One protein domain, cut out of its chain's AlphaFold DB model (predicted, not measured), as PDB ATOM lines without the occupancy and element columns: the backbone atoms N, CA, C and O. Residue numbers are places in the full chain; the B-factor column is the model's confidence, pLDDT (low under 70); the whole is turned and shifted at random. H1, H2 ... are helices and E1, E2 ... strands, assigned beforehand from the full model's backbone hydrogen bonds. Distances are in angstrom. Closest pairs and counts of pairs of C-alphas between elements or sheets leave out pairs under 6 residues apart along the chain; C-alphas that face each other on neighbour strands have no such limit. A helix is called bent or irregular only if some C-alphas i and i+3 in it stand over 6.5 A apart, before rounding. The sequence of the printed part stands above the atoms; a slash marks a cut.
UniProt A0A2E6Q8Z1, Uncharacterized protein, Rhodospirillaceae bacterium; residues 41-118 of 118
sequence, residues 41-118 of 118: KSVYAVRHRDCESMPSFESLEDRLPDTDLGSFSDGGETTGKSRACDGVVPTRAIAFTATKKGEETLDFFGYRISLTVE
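This is residues 41 to 118 of the 118 residues of an uncharacterized protein of Rhodospirillaceae bacterium (UniProt A0A2E6Q8Z1). A long bent hairpin, E2 and E3, with the shorter strand E1 beside E3, makes a strongly twisted sheet, and a second hairpin, E4 and E5, folds back beyond E3 and is only partly face to face with that sheet. At the far end from E4 and E5 the hairpin of E2 and E3 turns sharply, while the little helix H1, on the long stretch between E1 and E2, only grazes the sheet. The printed part has 78 residues with one named helix and five named strands, in the order E1, H1, E2, E3, E4, E5; the sheets, E1 - E3 - E2 and E4 - E5, are antiparallel, and the class is mostly strand. The whole is compact, with a radius of gyration of the C-alphas of 12.9 A, yet elongated, spanning 37 by 22 by 19 A.

The inner strand of the larger sheet is E3, residues 87 to 98, and its antiparallel neighbours are the edge strands E2, residues 70 to 82, and E1, residues 41 to 46. E2 and E3 form a hairpin at 164 degrees, with N 78 and O 91 2.9 A apart, within hydrogen-bond range. E2 bends by 87 degrees at residue 77 and E3 by 65 degrees at residue 90. E1 and E3 stand at 141 degrees, with N 94 and O 44 within hydrogen-bond range at 2.8 A. H1, residues 58 to 61, is on this sheet but only grazes it; it is too short for an O i to N i+4 pair, and its one O i to N i+3 pair is not within range. E1, H1 and E2 form a split strand-helix-strand unit, two strands running the same way with E3 between them in the sheet, and its crossover is right-handed. E4, residues 102 to 108, and E5, residues 111 to 117, form an antiparallel hairpin at 157 degrees, with N 106 and O 113 2.9 A apart, within hydrogen-bond range. E1 and E5 are near each other, and the closest C-alphas of E3 and E5, those of Ala 98 and Val 117, are 6.6 A apart. E2 is apart from E4 and E5.

E1 begins at C-alpha 41, (108.781, 84.312, 185.653), and is 14.8 A long. H1 measures 5.4 A, E2 27.3 A, E3 31.4 A and E4 18.2 A. E5, 19.2 A long, ends at C-alpha 117, (120.069, 87.154, 184.499).

The two C-alphas farthest apart, those of Asp 86 and Lys 100, are 38.1 A apart. The printed part has no cut and ends at Glu 118, the chain's last residue. The link from E1 to H1, 11 residues, is long. The mean pLDDT of the printed part is 96.3, and no printed residue is under 70.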
ATOM      1  N   LYS A  41     109.388  84.333 184.307       96.62
ATOM      2  CA  LYS A  41     108.781  84.312 185.653       96.62
ATOM      3  C   LYS A  41     107.907  85.530 185.897       96.62
ATOM      4  O   LYS A  41     108.214  86.616 185.419       96.62
ATOM      5  N   SER A  42     106.882  85.375 186.733       96.56
ATOM      6  CA  SER A  42     106.181  86.516 187.326       96.56
ATOM      7  C   SER A  42     107.102  87.214 188.324       96.56
ATOM      8  O   SER A  42     107.487  86.621 189.334       96.56
ATOM      9  N   VAL A  43     107.461  88.464 188.042       96.69
ATOM     10  CA  VAL A  43     108.403  89.256 188.858       96.69
ATOM     11  C   VAL A  43     107.700  90.285 189.737       96.69
ATOM     12  O   VAL A  43     108.237  90.727 190.751       96.69
ATOM     13  N   TYR A  44     106.463  90.639 189.401       96.81
ATOM     14  CA  TYR A  44     105.651  91.533 190.212       96.81
ATOM     15  C   TYR A  44     104.162  91.256 190.013       96.81
ATOM     16  O   TYR A  44     103.772  90.599 189.051       96.81
ATOM     17  N   ALA A  45     103.323  91.760 190.917       96.00
ATOM     18  CA  ALA A  45     101.878  91.742 190.742       96.00
ATOM     19  C   ALA A  45     101.262  93.048 191.239       96.00
ATOM     20  O   ALA A  45     101.590  93.535 192.325       96.00
ATOM     21  N   VAL A  46     100.363  93.611 190.438       96.19
ATOM     22  CA  VAL A  46      99.781  94.936 190.663       96.19
ATOM     23  C   VAL A  46      98.315  94.796 191.029       96.19
ATOM     24  O   VAL A  46      97.543  94.163 190.315       96.19
ATOM     25  N   ARG A  47      97.918  95.417 192.138       95.62
ATOM     26  CA  ARG A  47      96.508  95.566 192.520       95.62
ATOM     27  C   ARG A  47      95.945  96.876 191.989       95.62
ATOM     28  O   ARG A  47      96.687  97.851 191.837       95.62
ATOM     29  N   HIS A  48      94.631  96.943 191.831       95.44
ATOM     30  CA  HIS A  48      93.967  98.225 191.656       95.44
ATOM     31  C   HIS A  48      93.861  98.980 193.001       95.44
ATOM     32  O   HIS A  48      94.102  98.429 194.086       95.44
ATOM     33  N   ARG A  49      93.575 100.286 192.940       92.31
ATOM     34  CA  ARG A  49      93.516 101.151 194.132       92.31
ATOM     35  C   ARG A  49      92.303 100.869 195.014       92.31
ATOM     36  O   ARG A  49      92.428 101.017 196.223       92.31
ATOM     37  N   ASP A  50      91.196 100.455 194.408       94.81
ATOM     38  CA  ASP A  50      89.927 100.110 195.062       94.81
ATOM     39  C   ASP A  50      89.951  98.759 195.794       94.81
ATOM     40  O   ASP A  50      88.989  98.440 196.475       94.81
ATOM     41  N   CYS A  51      91.032  97.979 195.675       93.44
ATOM     42  CA  CYS A  51      91.220  96.676 196.323       93.44
ATOM     43  C   CYS A  51      90.283  95.545 195.856       93.44
ATOM     44  O   CYS A  51      90.528  94.392 196.206       93.44
ATOM     45  N   GLU A  52      89.263  95.846 195.058       93.44
ATOM     46  CA  GLU A  52      88.281  94.883 194.549       93.44
ATOM     47  C   GLU A  52      88.561  94.505 193.095       93.44
ATOM     48  O   GLU A  52      88.382  93.352 192.705       93.44
ATOM     49  N   SER A  53      89.052  95.461 192.306       94.38
ATOM     50  CA  SER A  53      89.307  95.266 190.885       94.38
ATOM     51  C   SER A  53      90.753  94.857 190.617       94.38
ATOM     52  O   SER A  53      91.684  95.123 191.385       94.38
ATOM     53  N   MET A  54      90.964  94.254 189.454       94.44
ATOM     54  CA  MET A  54      92.285  93.973 188.908       94.44
ATOM     55  C   MET A  54      92.536  94.885 187.703       94.44
ATOM     56  O   MET A  54      91.655  95.019 186.856       94.44
ATOM     57  N   PRO A  55      93.723  95.503 187.587       96.06
ATOM     58  CA  PRO A  55      94.071  96.246 186.385       96.06
ATOM     59  C   PRO A  55      94.263  95.297 185.189       96.06
ATOM     60  O   PRO A  55      94.727  94.162 185.329       96.06
ATOM     61  N   SER A  56      93.934  95.778 183.995       96.88
ATOM     62  CA  SER A  56      94.390  95.189 182.731       96.88
ATOM     63  C   SER A  56      95.909  95.315 182.600       96.88
ATOM     64  O   SER A  56      96.473  96.290 183.087       96.88
ATOM     65  N   PHE A  57      96.566  94.393 181.893       97.25
ATOM     66  CA  PHE A  57      97.990  94.548 181.578       97.25
ATOM     67  C   PHE A  57      98.259  95.822 180.762       97.25
ATOM     68  O   PHE A  57      99.139  96.587 181.134       97.25
ATOM     69  N   GLU A  58      97.406  96.126 179.777       97.38
ATOM     70  CA  GLU A  58      97.509  97.318 178.914       97.38
ATOM     71  C   GLU A  58      97.626  98.639 179.693       97.38
ATOM     72  O   GLU A  58      98.409  99.516 179.349       97.38
ATOM     73  N   SER A  59      96.928  98.768 180.827       96.19
ATOM     74  CA  SER A  59      96.991  99.984 181.656       96.19
ATOM     75  C   SER A  59      98.244 100.075 182.539       96.19
ATOM     76  O   SER A  59      98.447 101.071 183.243       96.19
ATOM     77  N   LEU A  60      99.073  99.030 182.539       96.81
ATOM     78  CA  LEU A  60     100.340  98.951 183.259       96.81
ATOM     79  C   LEU A  60     101.549  99.121 182.337       96.81
ATOM     80  O   LEU A  60     102.578  99.565 182.843       96.81
ATOM     81  N   GLU A  61     101.433  98.789 181.046       95.19
ATOM     82  CA  GLU A  61     102.553  98.697 180.092       95.19
ATOM     83  C   GLU A  61     103.420  99.961 180.064       95.19
ATOM     84  O   GLU A  61     104.623  99.873 180.298       95.19
ATOM     85  N   ASP A  62     102.806 101.140 179.935       95.50
ATOM     86  CA  ASP A  62     103.509 102.436 179.871       95.50
ATOM     87  C   ASP A  62     104.234 102.835 181.171       95.50
ATOM     88  O   ASP A  62     104.877 103.884 181.254       95.50
ATOM     89  N   ARG A  63     104.069 102.054 182.241       96.56
ATOM     90  CA  ARG A  63     104.624 102.325 183.576       96.56
ATOM     91  C   ARG A  63     105.608 101.254 184.024       96.56
ATOM     92  O   ARG A  63     106.079 101.319 185.162       96.56
ATOM     93  N   LEU A  64     105.862 100.255 183.182       97.56
ATOM     94  CA  LEU A  64     106.883  99.255 183.443       97.56
ATOM     95  C   LEU A  64     108.272  99.895 183.299       97.56
ATOM     96  O   LEU A  64     108.445 100.811 182.497       97.56
ATOM     97  N   PRO A  65     109.256  99.467 184.103       97.56
ATOM     98  CA  PRO A  65     110.606 100.003 184.012       97.56
ATOM     99  C   PRO A  65     111.260  99.603 182.686       97.56
ATOM    100  O   PRO A  65     111.109  98.468 182.243       97.56
ATOM    101  N   ASP A  66     112.047 100.498 182.094       97.31
ATOM    102  CA  ASP A  66     112.901 100.152 180.957       97.31
ATOM    103  C   ASP A  66     114.046  99.228 181.403       97.31
ATOM    104  O   ASP A  66     114.636  99.418 182.470       97.31
ATOM    105  N   THR A  67     114.373  98.224 180.587       97.88
ATOM    106  CA  THR A  67     115.494  97.302 180.824       97.88
ATOM    107  C   THR A  67     115.971  96.681 179.516       97.88
ATOM    108  O   THR A  67     115.167  96.345 178.647       97.88
ATOM    109  N   ASP A  68     117.280  96.466 179.401       98.00
ATOM    110  CA  ASP A  68     117.880  95.732 178.281       98.00
ATOM    111  C   ASP A  68     117.986  94.218 178.552       98.00
ATOM    112  O   ASP A  68     118.443  93.466 177.685       98.00
ATOM    113  N   LEU A  69     117.634  93.747 179.759       98.50
ATOM    114  CA  LEU A  69     117.837  92.352 180.182       98.50
ATOM    115  C   LEU A  69     116.745  91.391 179.687       98.50
ATOM    116  O   LEU A  69     116.905  90.168 179.773       98.50
ATOM    117  N   GLY A  70     115.627  91.915 179.188       98.31
ATOM    118  CA  GLY A  70     114.470  91.114 178.812       98.31
ATOM    119  C   GLY A  70     113.265  91.937 178.393       98.31
ATOM    120  O   GLY A  70     113.386  93.089 177.997       98.31
ATOM    121  N   SER A  71     112.094  91.314 178.462       98.38
ATOM    122  CA  SER A  71     110.818  91.944 178.109       98.38
ATOM    123  C   SER A  71     109.733  91.564 179.104       98.38
ATOM    124  O   SER A  71     109.777  90.480 179.692       98.38
ATOM    125  N   PHE A  72     108.769  92.462 179.292       98.44
ATOM    126  CA  PHE A  72     107.609  92.219 180.135       98.44
ATOM    127  C   PHE A  72     106.401  91.784 179.315       98.44
ATOM    128  O   PHE A  72     106.220  92.217 178.180       98.44
ATOM    129  N   SER A  73     105.555  90.959 179.918       98.38
ATOM    130  CA  SER A  73     104.278  90.546 179.346       98.38
ATOM    131  C   SER A  73     103.227  90.353 180.436       98.38
ATOM    132  O   SER A  73     103.532  90.329 181.635       98.38
ATOM    133  N   ASP A  74     101.979  90.161 180.012       97.94
ATOM    134  CA  ASP A  74     100.900  89.763 180.909       97.94
ATOM    135  C   ASP A  74     101.232  88.409 181.555       97.94
ATOM    136  O   ASP A  74     101.417  87.402 180.867       97.94
ATOM    137  N   GLY A  75     101.354  88.393 182.883       96.12
ATOM    138  CA  GLY A  75     101.565  87.179 183.672       96.12
ATOM    139  C   GLY A  75     100.262  86.499 184.097       96.12
ATOM    140  O   GLY A  75     100.309  85.490 184.799       96.12
ATOM    141  N   GLY A  76      99.115  87.058 183.712       96.19
ATOM    142  CA  GLY A  76      97.789  86.555 184.026       96.19
ATOM    143  C   GLY A  76      97.216  87.074 185.343       96.19
ATOM    144  O   GLY A  76      97.765  87.940 186.034       96.19
ATOM    145  N   GLU A  77      96.051  86.532 185.673       96.06
ATOM    146  CA  GLU A  77      95.297  86.875 186.873       96.06
ATOM    147  C   GLU A  77      95.865  86.141 188.090       96.06
ATOM    148  O   GLU A  77      96.097  84.932 188.064       96.06
ATOM    149  N   THR A  78      96.093  86.870 189.179       95.56
ATOM    150  CA  THR A  78      96.641  86.331 190.426       95.56
ATOM    151  C   THR A  78      95.997  87.013 191.630       95.56
ATOM    152  O   THR A  78      95.290  88.015 191.506       95.56
ATOM    153  N   THR A  79      96.236  86.495 192.830       95.94
ATOM    154  CA  THR A  79      95.883  87.184 194.076       95.94
ATOM    155  C   THR A  79      97.127  87.558 194.875       95.94
ATOM    156  O   THR A  79      98.114  86.825 194.906       95.94
ATOM    157  N   GLY A  80      97.088  88.690 195.577       93.56
ATOM    158  CA  GLY A  80      98.225  89.208 196.341       93.56
ATOM    159  C   GLY A  80      97.831  89.669 197.740       93.56
ATOM    160  O   GLY A  80      96.731  90.171 197.955       93.56
ATOM    161  N   LYS A  81      98.732  89.525 198.726       92.94
ATOM    162  CA  LYS A  81      98.517  90.127 200.056       92.94
ATOM    163  C   LYS A  81      98.821  91.623 199.992       92.94
ATOM    164  O   LYS A  81      99.962  91.998 199.735       92.94
ATOM    165  N   SER A  82      97.845  92.461 200.319       91.44
ATOM    166  CA  SER A  82      98.006  93.911 200.399       91.44
ATOM    167  C   SER A  82      97.799  94.391 201.829       91.44
ATOM    168  O   SER A  82      96.739  94.182 202.412       91.44
ATOM    169  N   ARG A  83      98.801  95.082 202.388       90.75
ATOM    170  CA  ARG A  83      98.652  95.769 203.683       90.75
ATOM    171  C   ARG A  83      97.698  96.958 203.601       90.75
ATOM    172  O   ARG A  83      97.036  97.254 204.571       90.75
ATOM    173  N   ALA A  84      97.634  97.623 202.451       91.75
ATOM    174  CA  ALA A  84      96.777  98.791 202.259       91.75
ATOM    175  C   ALA A  84      95.294  98.435 202.059       91.75
ATOM    176  O   ALA A  84      94.458  99.324 202.089       91.75
ATOM    177  N   CYS A  85      94.994  97.158 201.807       93.19
ATOM    178  CA  CYS A  85      93.637  96.638 201.636       93.19
ATOM    179  C   CYS A  85      93.272  95.623 202.732       93.19
ATOM    180  O   CYS A  85      92.319  94.871 202.565       93.19
ATOM    181  N   ASP A  86      94.102  95.506 203.775       93.69
ATOM    182  CA  ASP A  86      93.914  94.594 204.909       93.69
ATOM    183  C   ASP A  86      93.606  93.126 204.547       93.69
ATOM    184  O   ASP A  86      92.930  92.410 205.284       93.69
ATOM    185  N   GLY A  87      94.136  92.623 203.425       92.88
ATOM    186  CA  GLY A  87      93.685  91.325 202.925       92.88
ATOM    187  C   GLY A  87      94.398  90.777 201.697       92.88
ATOM    188  O   GLY A  87      95.468  91.239 201.289       92.88
ATOM    189  N   VAL A  88      93.805  89.716 201.150       94.56
ATOM    190  CA  VAL A  88      94.143  89.158 199.837       94.56
ATOM    191  C   VAL A  88      93.226  89.813 198.815       94.56
ATOM    192  O   VAL A  88      92.019  89.824 199.015       94.56
ATOM    193  N   VAL A  89      93.807  90.361 197.751       96.19
ATOM    194  CA  VAL A  89      93.081  91.106 196.716       96.19
ATOM    195  C   VAL A  89      93.434  90.588 195.323       96.19
ATOM    196  O   VAL A  89      94.531  90.037 195.156       96.19
ATOM    197  N   PRO A  90      92.554  90.777 194.326       96.94
ATOM    198  CA  PRO A  90      92.878  90.526 192.928       96.94
ATOM    199  C   PRO A  90      94.053  91.385 192.456       96.94
ATOM    200  O   PRO A  90      94.209  92.551 192.833       96.94
ATOM    201  N   THR A  91      94.903  90.795 191.627       97.00
ATOM    202  CA  THR A  91      96.133  91.410 191.127       97.00
ATOM    203  C   THR A  91      96.461  90.897 189.731       97.00
ATOM    204  O   THR A  91      96.225  89.734 189.426       97.00
ATOM    205  N   ARG A  92      97.066  91.744 188.902       97.56
ATOM    206  CA  ARG A  92      97.612  91.376 187.591       97.56
ATOM    207  C   ARG A  92      99.092  91.052 187.736       97.56
ATOM    208  O   ARG A  92      99.845  91.915 188.195       97.56
ATOM    209  N   ALA A  93      99.510  89.841 187.385       97.38
ATOM    210  CA  ALA A  93     100.924  89.480 187.364       97.38
ATOM    211  C   ALA A  93     101.632  90.145 186.177       97.38
ATOM    212  O   ALA A  93     101.080  90.252 185.086       97.38
ATOM    213  N   ILE A  94     102.879  90.551 186.393       98.00
ATOM    214  CA  ILE A  94     103.806  90.990 185.352       98.00
ATOM    215  C   ILE A  94     104.838  89.880 185.195       98.00
ATOM    216  O   ILE A  94     105.614  89.611 186.121       98.00
ATOM    217  N   ALA A  95     104.817  89.224 184.040       98.12
ATOM    218  CA  ALA A  95     105.826  88.252 183.658       98.12
ATOM    219  C   ALA A  95     107.022  88.965 183.026       98.12
ATOM    220  O   ALA A  95     106.865  89.971 182.342       98.12
ATOM    221  N   PHE A  96     108.217  88.442 183.273       98.56
ATOM    222  CA  PHE A  96     109.456  88.881 182.652       98.56
ATOM    223  C   PHE A  96     110.116  87.697 181.961       98.56
ATOM    224  O   PHE A  96     110.338  86.665 182.602       98.56
ATOM    225  N   THR A  97     110.443  87.860 180.681       98.69
ATOM    226  CA  THR A  97     111.227  86.911 179.889       98.69
ATOM    227  C   THR A  97     112.639  87.445 179.723       98.69
ATOM    228  O   THR A  97     112.848  88.479 179.086       98.69
ATOM    229  N   ALA A  98     113.609  86.722 180.276       98.69
ATOM    230  CA  ALA A  98     115.015  87.094 180.225       98.69
ATOM    231  C   ALA A  98     115.618  86.829 178.836       98.69
ATOM    232  O   ALA A  98     115.530  85.715 178.317       98.69
ATOM    233  N   THR A  99     116.279  87.823 178.243       98.56
ATOM    234  CA  THR A  99     116.889  87.719 176.902       98.56
ATOM    235  C   THR A  99     118.388  88.013 176.898       98.56
ATOM    236  O   THR A  99     119.093  87.556 175.996       98.56
ATOM    237  N   LYS A 100     118.902  88.724 177.907       98.50
ATOM    238  CA  LYS A 100     120.305  89.143 177.987       98.50
ATOM    239  C   LYS A 100     120.815  89.059 179.424       98.50
ATOM    240  O   LYS A 100     120.127  89.455 180.356       98.50
ATOM    241  N   LYS A 101     122.043  88.555 179.589       98.56
ATOM    242  CA  LYS A 101     122.703  88.451 180.896       98.56
ATOM    243  C   LYS A 101     123.014  89.822 181.483       98.56
ATOM    244  O   LYS A 101     123.402  90.731 180.746       98.56
ATOM    245  N   GLY A 102     122.938  89.925 182.802       98.50
ATOM    246  CA  GLY A 102     123.273  91.140 183.531       98.50
ATOM    247  C   GLY A 102     122.574  91.228 184.878       98.50
ATOM    248  O   GLY A 102     121.838  90.329 185.281       98.50
ATOM    249  N   GLU A 103     122.818  92.335 185.568       98.50
ATOM    250  CA  GLU A 103     122.221  92.637 186.861       98.50
ATOM    251  C   GLU A 103     121.686  94.063 186.855       98.50
ATOM    252  O   GLU A 103     122.402  94.999 186.499       98.50
ATOM    253  N   GLU A 104     120.435  94.234 187.273       98.19
ATOM    254  CA  GLU A 104     119.777  95.536 187.353       98.19
ATOM    255  C   GLU A 104     118.915  95.647 188.616       98.19
ATOM    256  O   GLU A 104     118.522  94.661 189.242       98.19
ATOM    257  N   THR A 105     118.613  96.882 189.017       98.12
ATOM    258  CA  THR A 105     117.571  97.162 190.010       98.12
ATOM    259  C   THR A 105     116.469  97.954 189.337       98.12
ATOM    260  O   THR A 105     116.681  99.103 188.957       98.12
ATOM    261  N   LEU A 106     115.296  97.344 189.237       97.44
ATOM    262  CA  LEU A 106     114.135  97.888 188.551       97.44
ATOM    263  C   LEU A 106     113.145  98.476 189.557       97.44
ATOM    264  O   LEU A 106     112.965  97.926 190.647       97.44
ATOM    265  N   ASP A 107     112.503  99.588 189.203       97.12
ATOM    266  CA  ASP A 107     111.436 100.184 190.008       97.12
ATOM    267  C   ASP A 107     110.068  99.771 189.462       97.12
ATOM    268  O   ASP A 107     109.667 100.163 188.370       97.12
ATOM    269  N   PHE A 108     109.346  98.969 190.239       95.38
ATOM    270  CA  PHE A 108     107.964  98.607 189.963       95.38
ATOM    271  C   PHE A 108     107.055  99.398 190.887       95.38
ATOM    272  O   PHE A 108     106.858  99.024 192.046       95.38
ATOM    273  N   PHE A 109     106.460 100.476 190.381       93.12
ATOM    274  CA  PHE A 109     105.443 101.246 191.108       93.12
ATOM    275  C   PHE A 109     105.921 101.761 192.482       93.12
ATOM    276  O   PHE A 109     105.151 101.766 193.447       93.12
ATOM    277  N   GLY A 110     107.187 102.180 192.587       92.31
ATOM    278  CA  GLY A 110     107.826 102.627 193.829       92.31
ATOM    279  C   GLY A 110     108.464 101.505 194.657       92.31
ATOM    280  O   GLY A 110     108.908 101.749 195.782       92.31
ATOM    281  N   TYR A 111     108.504 100.275 194.137       92.06
ATOM    282  CA  TYR A 111     109.179  99.138 194.758       92.06
ATOM    283  C   TYR A 111     110.409  98.737 193.953       92.06
ATOM    284  O   TYR A 111     110.305  98.255 192.830       92.06
ATOM    285  N   ARG A 112     111.582  98.856 194.577       96.19
ATOM    286  CA  ARG A 112     112.853  98.423 193.988       96.19
ATOM    287  C   ARG A 112     112.994  96.904 194.069       96.19
ATOM    288  O   ARG A 112     112.902  96.339 195.164       96.19
ATOM    289  N   ILE A 113     113.239  96.266 192.930       97.25
ATOM    290  CA  ILE A 113     113.426  94.820 192.783       97.25
ATOM    291  C   ILE A 113     114.765  94.568 192.093       97.25
ATOM    292  O   ILE A 113     115.039  95.143 191.042       97.25
ATOM    293  N   SER A 114     115.597  93.715 192.684       98.12
ATOM    294  CA  SER A 114     116.860  93.285 192.081       98.12
ATOM    295  C   SER A 114     116.616  92.145 191.095       98.12
ATOM    296  O   SER A 114     115.930  91.174 191.416       98.12
ATOM    297  N   LEU A 115     117.189  92.250 189.907       98.06
ATOM    298  CA  LEU A 115     117.074  91.268 188.841       98.06
ATOM    299  C   LEU A 115     118.473  90.823 188.421       98.06
ATOM    300  O   LEU A 115     119.299  91.657 188.061       98.06
ATOM    301  N   THR A 116     118.704  89.514 188.429       98.50
ATOM    302  CA  THR A 116     119.925  88.879 187.925       98.50
ATOM    303  C   THR A 116     119.553  87.920 186.799       98.50
ATOM    304  O   THR A 116     118.674  87.071 186.970       98.50
ATOM    305  N   VAL A 117     120.222  88.047 185.653       98.56
ATOM    306  CA  VAL A 117     120.069  87.154 184.499       98.56
ATOM    307  C   VAL A 117     121.398  86.472 184.180       98.56
ATOM    308  O   VAL A 117     122.384  87.149 183.880       98.56
ATOM    309  N   GLU A 118     121.400  85.135 184.195       96.19
ATOM    310  CA  GLU A 118     122.580  84.272 184.003       96.19
ATOM    311  C   GLU A 118     122.551  83.397 182.743       96.19
ATOM    312  O   GLU A 118     121.472  83.092 182.184       96.19
TER     313      GLU A 118